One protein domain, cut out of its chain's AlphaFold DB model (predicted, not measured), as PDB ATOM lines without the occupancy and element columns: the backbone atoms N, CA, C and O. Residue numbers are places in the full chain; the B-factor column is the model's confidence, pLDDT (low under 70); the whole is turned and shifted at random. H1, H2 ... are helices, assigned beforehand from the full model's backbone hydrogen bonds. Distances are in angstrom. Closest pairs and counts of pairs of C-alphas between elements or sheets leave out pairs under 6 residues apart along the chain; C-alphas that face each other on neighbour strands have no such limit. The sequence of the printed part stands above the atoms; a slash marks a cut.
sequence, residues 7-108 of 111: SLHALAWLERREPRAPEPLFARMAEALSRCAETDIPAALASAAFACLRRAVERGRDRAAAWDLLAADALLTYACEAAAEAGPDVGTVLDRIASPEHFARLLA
ATOM      1  N   SER A   7     -13.094 -19.438 -32.515       59.22
ATOM      2  CA  SER A   7     -14.044 -20.095 -31.594       59.22
ATOM      3  C   SER A   7     -15.193 -19.160 -31.172       59.22
ATOM      4  O   SER A   7     -16.270 -19.616 -30.779       59.22
ATOM      5  N   LEU A   8     -14.988 -17.840 -31.290       72.50
ATOM      6  CA  LEU A   8     -16.012 -16.820 -31.052       72.50
ATOM      7  C   LEU A   8     -17.149 -16.887 -32.080       72.50
ATOM      8  O   LEU A   8     -18.279 -16.549 -31.736       72.50
ATOM      9  N   HIS A   9     -16.905 -17.356 -33.311       85.75
ATOM     10  CA  HIS A   9     -17.953 -17.451 -34.333       85.75
ATOM     11  C   HIS A   9     -18.975 -18.548 -34.022       85.75
ATOM     12  O   HIS A   9     -20.177 -18.318 -34.156       85.75
ATOM     13  N   ALA A  10     -18.521 -19.715 -33.559       91.50
ATOM     14  CA  ALA A  10     -19.414 -20.797 -33.148       91.50
ATOM     15  C   ALA A  10     -20.219 -20.422 -31.892       91.50
ATOM     16  O   ALA A  10     -21.420 -20.687 -31.830       91.50
ATOM     17  N   LEU A  11     -19.591 -19.740 -30.926       93.62
ATOM     18  CA  LEU A  11     -20.290 -19.235 -29.741       93.62
ATOM     19  C   LEU A  11     -21.346 -18.183 -30.111       93.62
ATOM     20  O   LEU A  11     -22.496 -18.313 -29.704       93.62
ATOM     21  N   ALA A  12     -20.998 -17.200 -30.944       93.38
ATOM     22  CA  ALA A  12     -21.946 -16.191 -31.415       93.38
ATOM     23  C   ALA A  12     -23.090 -16.804 -32.241       93.38
ATOM     24  O   ALA A  12     -24.223 -16.327 -32.198       93.38
ATOM     25  N   TRP A  13     -22.826 -17.875 -32.999       94.31
ATOM     26  CA  TRP A  13     -23.878 -18.614 -33.698       94.31
ATOM     27  C   TRP A  13     -24.838 -19.296 -32.709       94.31
ATOM     28  O   TRP A  13     -26.056 -19.223 -32.901       94.31
ATOM     29  N   LEU A  14     -24.299 -19.893 -31.639       94.31
ATOM     30  CA  LEU A  14     -25.056 -20.573 -30.583       94.31
ATOM     31  C   LEU A  14     -25.913 -19.600 -29.757       94.31
ATOM     32  O   LEU A  14     -27.045 -19.923 -29.408       94.31
ATOM     33  N   GLU A  15     -25.411 -18.395 -29.480       94.62
ATOM     34  CA  GLU A  15     -26.129 -17.340 -28.741       94.62
ATOM     35  C   GLU A  15     -27.429 -16.891 -29.419       94.62
ATOM     36  O   GLU A  15     -28.326 -16.383 -28.750       94.62
ATOM     37  N   ARG A  16     -27.554 -17.099 -30.734       94.25
ATOM     38  CA  ARG A  16     -28.747 -16.731 -31.513       94.25
ATOM     39  C   ARG A  16     -29.826 -17.816 -31.541       94.25
ATOM     40  O   ARG A  16     -30.863 -17.590 -32.161       94.25
ATOM     41  N   ARG A  17     -29.586 -18.991 -30.946       93.31
ATOM     42  CA  ARG A  17     -30.542 -20.110 -30.962       93.31
ATOM     43  C   ARG A  17     -31.695 -19.864 -29.991       93.31
ATOM     44  O   ARG A  17     -31.466 -19.512 -28.836       93.31
ATOM     45  N   GLU A  18     -32.918 -20.118 -30.458       91.19
ATOM     46  CA  GLU A  18     -34.155 -20.012 -29.678       91.19
ATOM     47  C   GLU A  18     -34.964 -21.326 -29.790       91.19
ATOM     48  O   GLU A  18     -35.255 -21.752 -30.911       91.19
ATOM     49  N   PRO A  19     -35.338 -21.980 -28.672       87.31
ATOM     50  CA  PRO A  19     -35.038 -21.586 -27.297       87.31
ATOM     51  C   PRO A  19     -33.560 -21.752 -26.948       87.31
ATOM     52  O   PRO A  19     -32.920 -22.746 -27.300       87.31
ATOM     53  N   ARG A  20     -33.026 -20.780 -26.202       87.19
ATOM     54  CA  ARG A  20     -31.670 -20.877 -25.658       87.19
ATOM     55  C   ARG A  20     -31.596 -22.021 -24.644       87.19
ATOM     56  O   ARG A  20     -32.486 -22.198 -23.812       87.19
ATOM     57  N   ALA A  21     -30.497 -22.773 -24.680       90.94
ATOM     58  CA  ALA A  21     -30.221 -23.788 -23.671       90.94
ATOM     59  C   ALA A  21     -30.200 -23.179 -22.249       90.94
ATOM     60  O   ALA A  21     -29.740 -22.045 -22.081       90.94
ATOM     61  N   PRO A  22     -30.625 -23.920 -21.206       93.94
ATOM     62  CA  PRO A  22     -30.542 -23.447 -19.826       93.94
ATOM     63  C   PRO A  22     -29.122 -23.001 -19.458       93.94
ATOM     64  O   PRO A  22     -28.157 -23.672 -19.821       93.94
ATOM     65  N   GLU A  23     -28.990 -21.917 -18.687       94.94
ATOM     66  CA  GLU A  23     -27.693 -21.268 -18.418       94.94
ATOM     67  C   GLU A  23     -26.578 -22.231 -17.957       94.94
ATOM     68  O   GLU A  23     -25.471 -22.147 -18.490       94.94
ATOM     69  N   PRO A  24     -26.823 -23.212 -17.059       95.38
ATOM     70  CA  PRO A  24     -25.779 -24.159 -16.664       95.38
ATOM     71  C   PRO A  24     -25.288 -25.056 -17.809       95.38
ATOM     72  O   PRO A  24     -24.117 -25.430 -17.829       95.38
ATOM     73  N   LEU A  25     -26.169 -25.414 -18.747       96.25
ATOM     74  CA  LEU A  25     -25.808 -26.179 -19.940       96.25
ATOM     75  C   LEU A  25     -25.060 -25.284 -20.929       96.25
ATOM     76  O   LEU A  25     -23.996 -25.663 -21.414       96.25
ATOM     77  N   PHE A  26     -25.571 -24.072 -21.163       96.69
ATOM     78  CA  PHE A  26     -24.951 -23.095 -22.054       96.69
ATOM     79  C   PHE A  26     -23.517 -22.754 -21.636       96.69
ATOM     80  O   PHE A  26     -22.610 -22.814 -22.462       96.69
ATOM     81  N   ALA A  27     -23.281 -22.489 -20.347       96.50
ATOM     82  CA  ALA A  27     -21.947 -22.195 -19.826       96.50
ATOM     83  C   ALA A  27     -20.940 -23.326 -20.109       96.50
ATOM     84  O   ALA A  27     -19.783 -23.068 -20.435       96.50
ATOM     85  N   ARG A  28     -21.383 -24.587 -20.043       96.69
ATOM     86  CA  ARG A  28     -20.535 -25.759 -20.315       96.69
ATOM     87  C   ARG A  28     -20.247 -25.928 -21.800       96.69
ATOM     88  O   ARG A  28     -19.130 -26.293 -22.161       96.69
ATOM     89  N   MET A  29     -21.225 -25.631 -22.656       97.25
ATOM     90  CA  MET A  29     -21.020 -25.579 -24.105       97.25
ATOM     91  C   MET A  29     -20.016 -24.481 -24.480       97.25
ATOM     92  O   MET A  29     -19.070 -24.742 -25.220       97.25
ATOM     93  N   ALA A  30     -20.161 -23.284 -23.904       96.38
ATOM     94  CA  ALA A  30     -19.247 -22.163 -24.118       96.38
ATOM     95  C   ALA A  30     -17.820 -22.469 -23.627       96.38
ATOM     96  O   ALA A  30     -16.853 -22.197 -24.339       96.38
ATOM     97  N   GLU A  31     -17.668 -23.098 -22.455       95.94
ATOM     98  CA  GLU A  31     -16.360 -23.544 -21.958       95.94
ATOM     99  C   GLU A  31     -15.700 -24.527 -22.936       95.94
ATOM    100  O   GLU A  31     -14.512 -24.398 -23.240       95.94
ATOM    101  N   ALA A  32     -16.454 -25.496 -23.462       95.50
ATOM    102  CA  ALA A  32     -15.934 -26.456 -24.428       95.50
ATOM    103  C   ALA A  32     -15.506 -25.779 -25.742       95.50
ATOM    104  O   ALA A  32     -14.411 -26.051 -26.236       95.50
ATOM    105  N   LEU A  33     -16.320 -24.855 -26.258       94.94
ATOM    106  CA  LEU A  33     -16.014 -24.079 -27.462       94.94
ATOM    107  C   LEU A  33     -14.782 -23.186 -27.285       94.94
ATOM    108  O   LEU A  33     -13.971 -23.101 -28.200       94.94
ATOM    109  N   SER A  34     -14.570 -22.599 -26.101       92.75
ATOM    110  CA  SER A  34     -13.398 -21.747 -25.825       92.75
ATOM    111  C   SER A  34     -12.047 -22.462 -25.983       92.75
ATOM    112  O   SER A  34     -11.010 -21.817 -26.117       92.75
ATOM    113  N   ARG A  35     -12.055 -23.801 -25.966       89.69
ATOM    114  CA  ARG A  35     -10.875 -24.661 -26.133       89.69
ATOM    115  C   ARG A  35     -10.776 -25.271 -27.534       89.69
ATOM    116  O   ARG A  35      -9.858 -26.050 -27.786       89.69
ATOM    117  N   CYS A  36     -11.725 -24.977 -28.420       87.00
ATOM    118  CA  CYS A  36     -11.774 -25.527 -29.767       87.00
ATOM    119  C   CYS A  36     -10.909 -24.701 -30.728       87.00
ATOM    120  O   CYS A  36     -10.961 -23.473 -30.709       87.00
ATOM    121  N   ALA A  37     -10.139 -25.384 -31.580       83.44
ATOM    122  CA  ALA A  37      -9.289 -24.763 -32.600       83.44
ATOM    123  C   ALA A  37      -9.915 -24.762 -34.007       83.44
ATOM    124  O   ALA A  37      -9.331 -24.193 -34.929       83.44
ATOM    125  N   GLU A  38     -11.063 -25.421 -34.186       81.19
ATOM    126  CA  GLU A  38     -11.767 -25.446 -35.469       81.19
ATOM    127  C   GLU A  38     -12.390 -24.079 -35.765       81.19
ATOM    128  O   GLU A  38     -12.851 -23.378 -34.863       81.19
ATOM    129  N   THR A  39     -12.401 -23.712 -37.043       80.62
ATOM    130  CA  THR A  39     -12.851 -22.389 -37.514       80.62
ATOM    131  C   THR A  39     -14.222 -22.433 -38.185       80.62
ATOM    132  O   THR A  39     -14.960 -21.450 -38.161       80.62
ATOM    133  N   ASP A  40     -14.577 -23.580 -38.760       86.69
ATOM    134  CA  ASP A  40     -15.902 -23.853 -39.304       86.69
ATOM    135  C   ASP A  40     -16.899 -24.126 -38.165       86.69
ATOM    136  O   ASP A  40     -16.589 -24.871 -37.235       86.69
ATOM    137  N   ILE A  41     -18.091 -23.520 -38.217       90.75
ATOM    138  CA  ILE A  41     -19.073 -23.575 -37.118       90.75
ATOM    139  C   ILE A  41     -19.526 -25.022 -36.833       90.75
ATOM    140  O   ILE A  41     -19.395 -25.447 -35.679       90.75
ATOM    141  N   PRO A  42     -20.011 -25.803 -37.823       89.69
ATOM    142  CA  PRO A  42     -20.317 -27.221 -37.627       89.69
ATOM    143  C   PRO A  42     -19.146 -28.016 -37.043       89.69
ATOM    144  O   PRO A  42     -19.323 -28.753 -36.068       89.69
ATOM    145  N   ALA A  43     -17.940 -27.847 -37.594       86.44
ATOM    146  CA  ALA A  43     -16.755 -28.556 -37.117       86.44
ATOM    147  C   ALA A  43     -16.381 -28.181 -35.671       86.44
ATOM    148  O   ALA A  43     -16.045 -29.061 -34.876       86.44
ATOM    149  N   ALA A  44     -16.482 -26.903 -35.304       91.38
ATOM    150  CA  ALA A  44     -16.189 -26.419 -33.959       91.38
ATOM    151  C   ALA A  44     -17.175 -26.951 -32.918       91.38
ATOM    152  O   ALA A  44     -16.758 -27.417 -31.853       91.38
ATOM    153  N   LEU A  45     -18.469 -26.950 -33.243       92.94
ATOM    154  CA  LEU A  45     -19.511 -27.526 -32.395       92.94
ATOM    155  C   LEU A  45     -19.292 -29.034 -32.204       92.94
ATOM    156  O   LEU A  45     -19.286 -29.509 -31.067       92.94
ATOM    157  N   ALA A  46     -19.012 -29.773 -33.281       90.56
ATOM    158  CA  ALA A  46     -18.730 -31.205 -33.204       90.56
ATOM    159  C   ALA A  46     -17.462 -31.509 -32.388       90.56
ATOM    160  O   ALA A  46     -17.472 -32.357 -31.498       90.56
ATOM    161  N   SER A  47     -16.372 -30.782 -32.634       89.56
ATOM    162  CA  SER A  47     -15.110 -30.931 -31.900       89.56
ATOM    163  C   SER A  47     -15.288 -30.664 -30.399       89.56
ATOM    164  O   SER A  47     -14.836 -31.449 -29.557       89.56
ATOM    165  N   ALA A  48     -16.034 -29.613 -30.040       94.06
ATOM    166  CA  ALA A  48     -16.390 -29.331 -28.653       94.06
ATOM    167  C   ALA A  48     -17.270 -30.438 -28.042       94.06
ATOM    168  O   ALA A  48     -17.031 -30.839 -26.898       94.06
ATOM    169  N   ALA A  49     -18.234 -30.980 -28.799       93.88
ATOM    170  CA  ALA A  49     -19.076 -32.096 -28.365       93.88
ATOM    171  C   ALA A  49     -18.233 -33.324 -28.001       93.88
ATOM    172  O   ALA A  49     -18.381 -33.903 -26.923       93.88
ATOM    173  N   PHE A  50     -17.284 -33.677 -28.862       91.38
ATOM    174  CA  PHE A  50     -16.385 -34.801 -28.637       91.38
ATOM    175  C   PHE A  50     -15.448 -34.591 -27.448       91.38
ATOM    176  O   PHE A  50     -15.214 -35.519 -26.670       91.38
ATOM    177  N   ALA A  51     -14.954 -33.370 -27.243       91.94
ATOM    178  CA  ALA A  51     -14.177 -33.044 -26.054       91.94
ATOM    179  C   ALA A  51     -14.999 -33.233 -24.765       91.94
ATOM    180  O   ALA A  51     -14.460 -33.712 -23.767       91.94
ATOM    181  N   CYS A  52     -16.290 -32.884 -24.776       94.56
ATOM    182  CA  CYS A  52     -17.210 -33.160 -23.671       94.56
ATOM    183  C   CYS A  52     -17.432 -34.665 -23.475       94.56
ATOM    184  O   CYS A  52     -17.299 -35.158 -22.355       94.56
ATOM    185  N   LEU A  53     -17.693 -35.409 -24.553       92.44
ATOM    186  CA  LEU A  53     -17.928 -36.852 -24.492       92.44
ATOM    187  C   LEU A  53     -16.724 -37.603 -23.914       92.44
ATOM    188  O   LEU A  53     -16.892 -38.444 -23.034       92.44
ATOM    189  N   ARG A  54     -15.505 -37.246 -24.335       90.38
ATOM    190  CA  ARG A  54     -14.273 -37.819 -23.779       90.38
ATOM    191  C   ARG A  54     -14.173 -37.587 -22.268       90.38
ATOM    192  O   ARG A  54     -13.950 -38.539 -21.529       90.38
ATOM    193  N   ARG A  55     -14.429 -36.361 -21.792       91.88
ATOM    194  CA  ARG A  55     -14.437 -36.066 -20.343       91.88
ATOM    195  C   ARG A  55     -15.498 -36.866 -19.592       91.88
ATOM    196  O   ARG A  55     -15.237 -37.312 -18.478       91.88
ATOM    197  N   ALA A  56     -16.683 -37.045 -20.180       92.56
ATOM    198  CA  ALA A  56     -17.745 -37.849 -19.581       92.56
ATOM    199  C   ALA A  56     -17.319 -39.319 -19.427       92.56
ATOM    200  O   ALA A  56     -17.539 -39.916 -18.375       92.56
ATOM    201  N   VAL A  57     -16.659 -39.881 -20.448       89.62
ATOM    202  CA  VAL A  57     -16.120 -41.250 -20.417       89.62
ATOM    203  C   VAL A  57     -15.008 -41.389 -19.371       89.62
ATOM    204  O   VAL A  57     -15.031 -42.337 -18.591       89.62
ATOM    205  N   GLU A  58     -14.078 -40.433 -19.304       89.19
ATOM    206  CA  GLU A  58     -12.953 -40.442 -18.353       89.19
ATOM    207  C   GLU A  58     -13.403 -40.316 -16.886       89.19
ATOM    208  O   GLU A  58     -12.839 -40.964 -16.006       89.19
ATOM    209  N   ARG A  59     -14.424 -39.493 -16.603       85.69
ATOM    210  CA  ARG A  59     -14.912 -39.223 -15.235       85.69
ATOM    211  C   ARG A  59     -15.807 -40.327 -14.665       85.69
ATOM    212  O   ARG A  59     -15.957 -40.428 -13.448       85.69
ATOM    213  N   GLY A  60     -16.399 -41.173 -15.506       77.31
ATOM    214  CA  GLY A  60     -17.288 -42.246 -15.058       77.31
ATOM    215  C   GLY A  60     -18.692 -41.751 -14.675       77.31
ATOM    216  O   GLY A  60     -19.303 -40.975 -15.397       77.31
ATOM    217  N   ARG A  61     -19.273 -42.255 -13.574       84.62
ATOM    218  CA  ARG A  61     -20.716 -42.101 -13.259       84.62
ATOM    219  C   ARG A  61     -21.022 -41.032 -12.209       84.62
ATOM    220  O   ARG A  61     -21.791 -41.284 -11.282       84.62
ATOM    221  N   ASP A  62     -20.428 -39.853 -12.334       91.31
ATOM    222  CA  ASP A  62     -20.745 -38.725 -11.457       91.31
ATOM    223  C   ASP A  62     -21.666 -37.690 -12.133       91.31
ATOM    224  O   ASP A  62     -21.983 -37.745 -13.326       91.31
ATOM    225  N   ARG A  63     -22.141 -36.723 -11.339       91.19
ATOM    226  CA  ARG A  63     -23.018 -35.655 -11.836       91.19
ATOM    227  C   ARG A  63     -22.303 -34.742 -12.839       91.19
ATOM    228  O   ARG A  63     -22.970 -34.168 -13.695       91.19
ATOM    229  N   ALA A  64     -20.986 -34.575 -12.739       90.38
ATOM    230  CA  ALA A  64     -20.228 -33.739 -13.663       90.38
ATOM    231  C   ALA A  64     -20.142 -34.389 -15.050       90.38
ATOM    232  O   ALA A  64     -20.370 -33.693 -16.039       90.38
ATOM    233  N   ALA A  65     -19.930 -35.705 -15.102       92.94
ATOM    234  CA  ALA A  65     -19.956 -36.521 -16.307       92.94
ATOM    235  C   ALA A  65     -21.337 -36.503 -16.976       92.94
ATOM    236  O   ALA A  65     -21.424 -36.347 -18.190       92.94
ATOM    237  N   ALA A  66     -22.423 -36.567 -16.196       94.81
ATOM    238  CA  ALA A  66     -23.779 -36.432 -16.737       94.81
ATOM    239  C   ALA A  66     -23.979 -35.086 -17.451       94.81
ATOM    240  O   ALA A  66     -24.563 -35.019 -18.529       94.81
ATOM    241  N   TRP A  67     -23.452 -34.005 -16.881       96.50
ATOM    242  CA  TRP A  67     -23.511 -32.703 -17.529       96.50
ATOM    243  C   TRP A  67     -22.568 -32.564 -18.732       96.50
ATOM    244  O   TRP A  67     -22.900 -31.833 -19.660       96.50
ATOM    245  N   ASP A  68     -21.396 -33.205 -18.723       95.62
ATOM    246  CA  ASP A  68     -20.542 -33.273 -19.915       95.62
ATOM    247  C   ASP A  68     -21.259 -34.025 -21.045       95.62
ATOM    248  O   ASP A  68     -21.208 -33.586 -22.189       95.62
ATOM    249  N   LEU A  69     -21.988 -35.099 -20.729       95.38
ATOM    250  CA  LEU A  69     -22.792 -35.832 -21.705       95.38
ATOM    251  C   LEU A  69     -23.922 -34.967 -22.280       95.38
ATOM    252  O   LEU A  69     -24.091 -34.929 -23.494       95.38
ATOM    253  N   LEU A  70     -24.644 -34.222 -21.436       97.00
ATOM    254  CA  LEU A  70     -25.672 -33.278 -21.898       97.00
ATOM    255  C   LEU A  70     -25.083 -32.166 -22.778       97.00
ATOM    256  O   LEU A  70     -25.688 -31.782 -23.773       97.00
ATOM    257  N   ALA A  71     -23.901 -31.648 -22.429       97.38
ATOM    258  CA  ALA A  71     -23.219 -30.655 -23.253       97.38
ATOM    259  C   ALA A  71     -22.777 -31.246 -24.599       97.38
ATOM    260  O   ALA A  71     -22.904 -30.574 -25.618       97.38
ATOM    261  N   ALA A  72     -22.287 -32.490 -24.612       95.38
ATOM    262  CA  ALA A  72     -21.928 -33.190 -25.840       95.38
ATOM    263  C   ALA A  72     -23.142 -33.373 -26.762       95.38
ATOM    264  O   ALA A  72     -23.063 -33.032 -27.938       95.38
ATOM    265  N   ASP A  73     -24.262 -33.850 -26.222       95.50
ATOM    266  CA  ASP A  73     -25.512 -34.065 -26.958       95.50
ATOM    267  C   ASP A  73     -26.053 -32.768 -27.586       95.50
ATOM    268  O   ASP A  73     -26.330 -32.710 -28.788       95.50
ATOM    269  N   ALA A  74     -26.103 -31.686 -26.803       96.38
ATOM    270  CA  ALA A  74     -26.549 -30.386 -27.293       96.38
ATOM    271  C   ALA A  74     -25.615 -29.821 -28.377       96.38
ATOM    272  O   ALA A  74     -26.079 -29.390 -29.432       96.38
ATOM    273  N   LEU A  75     -24.296 -29.857 -28.159       95.44
ATOM    274  CA  LEU A  75     -23.317 -29.382 -29.144       95.44
ATOM    275  C   LEU A  75     -23.378 -30.184 -30.446       95.44
ATOM    276  O   LEU A  75     -23.279 -29.600 -31.521       95.44
ATOM    277  N   LEU A  76     -23.577 -31.501 -30.363       92.75
ATOM    278  CA  LEU A  76     -23.721 -32.358 -31.536       92.75
ATOM    279  C   LEU A  76     -24.998 -32.026 -32.315       92.75
ATOM    280  O   LEU A  76     -24.957 -31.901 -33.536       92.75
ATOM    281  N   THR A  77     -26.107 -31.810 -31.607       92.56
ATOM    282  CA  THR A  77     -27.378 -31.375 -32.201       92.56
ATOM    283  C   THR A  77     -27.202 -30.063 -32.966       92.56
ATOM    284  O   THR A  77     -27.596 -29.962 -34.129       92.56
ATOM    285  N   TYR A  78     -26.530 -29.081 -32.363       93.81
ATOM    286  CA  TYR A  78     -26.259 -27.803 -33.015       93.81
ATOM    287  C   TYR A  78     -25.239 -27.900 -34.152       93.81
ATOM    288  O   TYR A  78     -25.345 -27.150 -35.117       93.81
ATOM    289  N   ALA A  79     -24.276 -28.825 -34.088       90.94
ATOM    290  CA  ALA A  79     -23.372 -29.087 -35.205       90.94
ATOM    291  C   ALA A  79     -24.150 -29.573 -36.437       90.94
ATOM    292  O   ALA A  79     -23.912 -29.096 -37.547       90.94
ATOM    293  N   CYS A  80     -25.119 -30.471 -36.233       88.12
ATOM    294  CA  CYS A  80     -26.019 -30.942 -37.285       88.12
ATOM    295  C   CYS A  80     -26.891 -29.806 -37.841       88.12
ATOM    296  O   CYS A  80     -27.041 -29.691 -39.055       88.12
ATOM    297  N   GLU A  81     -27.443 -28.956 -36.973       91.31
ATOM    298  CA  GLU A  81     -28.251 -27.797 -37.376       91.31
ATOM    299  C   GLU A  81     -27.431 -26.793 -38.197       91.31
ATOM    300  O   GLU A  81     -27.847 -26.399 -39.286       91.31
ATOM    301  N   ALA A  82     -26.231 -26.441 -37.733       90.38
ATOM    302  CA  ALA A  82     -25.327 -25.556 -38.458       90.38
ATOM    303  C   ALA A  82     -24.914 -26.148 -39.814       90.38
ATOM    304  O   ALA A  82     -24.846 -25.423 -40.808       90.38
ATOM    305  N   ALA A  83     -24.669 -27.462 -39.881       86.81
ATOM    306  CA  ALA A  83     -24.377 -28.137 -41.143       86.81
ATOM    307  C   ALA A  83     -25.578 -28.058 -42.097       86.81
ATOM    308  O   ALA A  83     -25.401 -27.768 -43.278       86.81
ATOM    309  N   ALA A  84     -26.797 -28.263 -41.584       86.12
ATOM    310  CA  ALA A  84     -28.032 -28.158 -42.360       86.12
ATOM    311  C   ALA A  84     -28.259 -26.751 -42.926       86.12
ATOM    312  O   ALA A  84     -28.658 -26.619 -44.083       86.12
ATOM    313  N   GLU A  85     -27.947 -25.709 -42.152       89.31
ATOM    314  CA  GLU A  85     -27.984 -24.317 -42.617       89.31
ATOM    315  C   GLU A  85     -26.924 -24.025 -43.698       89.31
ATOM    316  O   GLU A  85     -27.168 -23.201 -44.582       89.31
ATOM    317  N   ALA A  86     -25.767 -24.698 -43.666       82.12
ATOM    318  CA  ALA A  86     -24.668 -24.483 -44.613       82.12
ATOM    319  C   ALA A  86     -24.930 -25.050 -46.026       82.12
ATOM    320  O   ALA A  86     -24.256 -24.654 -46.980       82.12
ATOM    321  N   GLY A  87     -25.926 -25.930 -46.193       75.31
ATOM    322  CA  GLY A  87     -26.390 -26.409 -47.498       75.31
ATOM    323  C   GLY A  87     -26.049 -27.876 -47.819       75.31
ATOM    324  O   GLY A  87     -25.751 -28.662 -46.923       75.31
ATOM    325  N   PRO A  88     -26.142 -28.299 -49.098       54.81
ATOM    326  CA  PRO A  88     -26.350 -29.700 -49.497       54.81
ATOM    327  C   PRO A  88     -25.207 -30.692 -49.201       54.81
ATOM    328  O   PRO A  88     -25.393 -31.886 -49.424       54.81
ATOM    329  N   ASP A  89     -24.068 -30.249 -48.662       62.97
ATOM    330  CA  ASP A  89     -22.940 -31.114 -48.267       62.97
ATOM    331  C   ASP A  89     -23.021 -31.594 -46.795       62.97
ATOM    332  O   ASP A  89     -22.064 -32.128 -46.233       62.97
ATOM    333  N   VAL A  90     -24.196 -31.434 -46.164       62.38
ATOM    334  CA  VAL A  90     -24.560 -31.989 -44.841       62.38
ATOM    335  C   VAL A  90     -24.117 -33.433 -44.667       62.38
ATOM    336  O   VAL A  90     -23.605 -33.782 -43.607       62.38
ATOM    337  N   GLY A  91     -24.316 -34.265 -45.694       62.69
ATOM    338  CA  GLY A  91     -23.975 -35.686 -45.647       62.69
ATOM    339  C   GLY A  91     -22.500 -35.898 -45.322       62.69
ATOM    340  O   GLY A  91     -22.184 -36.673 -44.434       62.69
ATOM    341  N   THR A  92     -21.605 -35.114 -45.923       67.12
ATOM    342  CA  THR A  92     -20.157 -35.215 -45.700       67.12
ATOM    343  C   THR A  92     -19.754 -34.789 -44.286       67.12
ATOM    344  O   THR A  92     -18.883 -35.408 -43.665       67.12
ATOM    345  N   VAL A  93     -20.389 -33.746 -43.744       64.50
ATOM    346  CA  VAL A  93     -20.132 -33.275 -42.373       64.50
ATOM    347  C   VAL A  93     -20.675 -34.277 -41.355       64.50
ATOM    348  O   VAL A  93     -19.954 -34.665 -40.435       64.50
ATOM    349  N   LEU A  94     -21.907 -34.750 -41.548       65.19
ATOM    350  CA  LEU A  94     -22.524 -35.759 -40.694       65.19
ATOM    351  C   LEU A  94     -21.794 -37.093 -40.769       65.19
ATOM    352  O   LEU A  94     -21.573 -37.686 -39.725       65.19
ATOM    353  N   ASP A  95     -21.346 -37.533 -41.942       71.94
ATOM    354  CA  ASP A  95     -20.553 -38.755 -42.089       71.94
ATOM    355  C   ASP A  95     -19.228 -38.628 -41.337       71.94
ATOM    356  O   ASP A  95     -18.800 -39.564 -40.667       71.94
ATOM    357  N   ARG A  96     -18.591 -37.453 -41.358       67.44
ATOM    358  CA  ARG A  96     -17.353 -37.206 -40.605       67.44
ATOM    359  C   ARG A  96     -17.564 -37.177 -39.090       67.44
ATOM    360  O   ARG A  96     -16.655 -37.568 -38.352       67.44
ATOM    361  N   ILE A  97     -18.721 -36.694 -38.644       65.94
ATOM    362  CA  ILE A  97     -19.140 -36.659 -37.237       65.94
ATOM    363  C   ILE A  97     -19.554 -38.063 -36.767       65.94
ATOM    364  O   ILE A  97     -19.160 -38.509 -35.694       65.94
ATOM    365  N   ALA A  98     -20.331 -38.777 -37.572       67.56
ATOM    366  CA  ALA A  98     -20.922 -40.064 -37.243       67.56
ATOM    367  C   ALA A  98     -20.007 -41.255 -37.567       67.56
ATOM    368  O   ALA A  98     -20.373 -42.391 -37.253       67.56
ATOM    369  N   SER A  99     -18.838 -41.040 -38.194       72.25
ATOM    370  CA  SER A  99     -18.032 -42.171 -38.652       72.25
ATOM    371  C   SER A  99     -17.546 -43.023 -37.474       72.25
ATOM    372  O   SER A  99     -17.004 -42.501 -36.489       72.25
ATOM    373  N   PRO A 100     -17.659 -44.360 -37.582       67.62
ATOM    374  CA  PRO A 100     -17.129 -45.282 -36.582       67.62
ATOM    375  C   PRO A 100     -15.640 -45.064 -36.305       67.62
ATOM    376  O   PRO A 100     -15.186 -45.261 -35.187       67.62
ATOM    377  N   GLU A 101     -14.879 -44.614 -37.301       73.62
ATOM    378  CA  GLU A 101     -13.455 -44.289 -37.184       73.62
ATOM    379  C   GLU A 101     -13.200 -43.038 -36.335       73.62
ATOM    380  O   GLU A 101     -12.193 -42.953 -35.630       73.62
ATOM    381  N   HIS A 102     -14.091 -42.044 -36.395       67.88
ATOM    382  CA  HIS A 102     -14.021 -40.873 -35.523       67.88
ATOM    383  C   HIS A 102     -14.305 -41.273 -34.077       67.88
ATOM    384  O   HIS A 102     -13.520 -40.958 -33.182       67.88
ATOM    385  N   PHE A 103     -15.369 -42.048 -33.860       66.62
ATOM    386  CA  PHE A 103     -15.702 -42.580 -32.542       66.62
ATOM    387  C   PHE A 103     -14.612 -43.503 -31.989       66.62
ATOM    388  O   PHE A 103     -14.238 -43.377 -30.827       66.62
ATOM    389  N   ALA A 104     -14.049 -44.385 -32.814       71.38
ATOM    390  CA  ALA A 104     -12.970 -45.280 -32.413       71.38
ATOM    391  C   ALA A 104     -11.718 -44.504 -31.991       71.38
ATOM    392  O   ALA A 104     -11.123 -44.842 -30.976       71.38
ATOM    393  N   ARG A 105     -11.352 -43.428 -32.703       70.31
ATOM    394  CA  ARG A 105     -10.264 -42.530 -32.278       70.31
ATOM    395  C   ARG A 105     -10.580 -41.795 -30.980       70.31
ATOM    396  O   ARG A 105      -9.672 -41.562 -30.194       70.31
ATOM    397  N   LEU A 106     -11.845 -41.454 -30.740       62.12
ATOM    398  CA  LEU A 106     -12.267 -40.840 -29.481       62.12
ATOM    399  C   LEU A 106     -12.124 -41.782 -28.283       62.12
ATOM    400  O   LEU A 106     -11.796 -41.345 -27.182       62.12
ATOM    401  N   LEU A 107     -12.430 -43.061 -28.505       65.00
ATOM    402  CA  LEU A 107     -12.408 -44.115 -27.493       65.00
ATOM    403  C   LEU A 107     -11.029 -44.768 -27.349       65.00
ATOM    404  O   LEU A 107     -10.750 -45.375 -26.316       65.00
ATOM    405  N   ALA A 108     -10.167 -44.638 -28.358       66.94
ATOM    406  CA  ALA A 108      -8.763 -45.012 -28.300       66.94
ATOM    407  C   ALA A 108      -8.037 -44.047 -27.355       66.94
ATOM    408  O   ALA A 108      -7.460 -43.041 -27.752       66.94
TER     409      ALA A 108
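This is residues 7 to 108 of the 111 residues of an uncharacterized protein of bacterium (UniProt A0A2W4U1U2). Two long helices, H3 and H4, lie side by side as an antiparallel hairpin that makes the core, and a shorter helical hairpin, H1 and H2, packs crosswise on one side of it. On the other side the last part folds back after H4 as two short helices, H5 and then H6, set more loosely along H3. The printed part has 102 residues with six named helices, H1 to H6 in order along the chain, and no named strand; the class is all helix. It is compact, with a radius of gyration of the C-alphas of 13.0 A, and spans 39 by 32 by 22 A.

H1, residues 7 to 15, and H2, residues 23 to 34, form a helical hairpin at a shallow tilt of 22 degrees. H2 touches H1 with residues 30 to 34 alone; the closest C-alphas are those of Ser 7 and Ser 34, 6.0 A apart. H3, residues 41 to 59, is the hub, touching five other helices. It is about perpendicular to H1, at 88 degrees, and touches it with residues 41 to 45 alone, the closest C-alphas being those of Ala 10 and Ile 41, 4.9 A apart. H2 and H3 touch at 73 degrees, about perpendicular, closest at the C-alphas of Ala 32 and Ala 48, 5.1 A apart. H4, residues 63 to 86, forms a hairpin with H3 at a shallow tilt of 18 degrees; the closest C-alphas, of Ala 49 and Ala 72, are 4.0 A apart. H2 also touches H4, closest at the C-alphas of Met 29 and Ala 71, 5.6 A apart. H5, residues 90 to 98, forms a hairpin with H4, with the C-alphas of Ala 83 and Val 90 closest at 5.3 A. H5 only just touches H3, with 3 pairs of C-alphas within 8 A, the closest those of Ala 46 and Ile 97 at 6.8 A. H6, residues 100 to 107, also only just touches H3, with 3 such pairs, the closest those of Arg 54 and Leu 106 at 6.8 A. H4 and H6 are apart. Every O i to N i+4 pair is within hydrogen-bond range in H1, H3, H4, H5 and H6, and 7 of 8 are in H2.

H1 begins at C-alpha 7, (-14.044, -20.095, -31.594). H2 is 16.1 A long from first to last C-alpha, H3 27.2 A and H4 34.7 A. H4 begins at C-alpha 63, (-23.018, -35.655, -11.836), and H6 ends at C-alpha 107, (-12.408, -44.115, -27.493).

The C-alphas of Asp 62 and Pro 88 are the two farthest apart, 39.5 A. The printed part has no cut and no long link. The mean pLDDT of the printed part is 85.8; 17 residues are under 70, among them residues 88 to 94, and the means of H5 and H6 are 66 and 68.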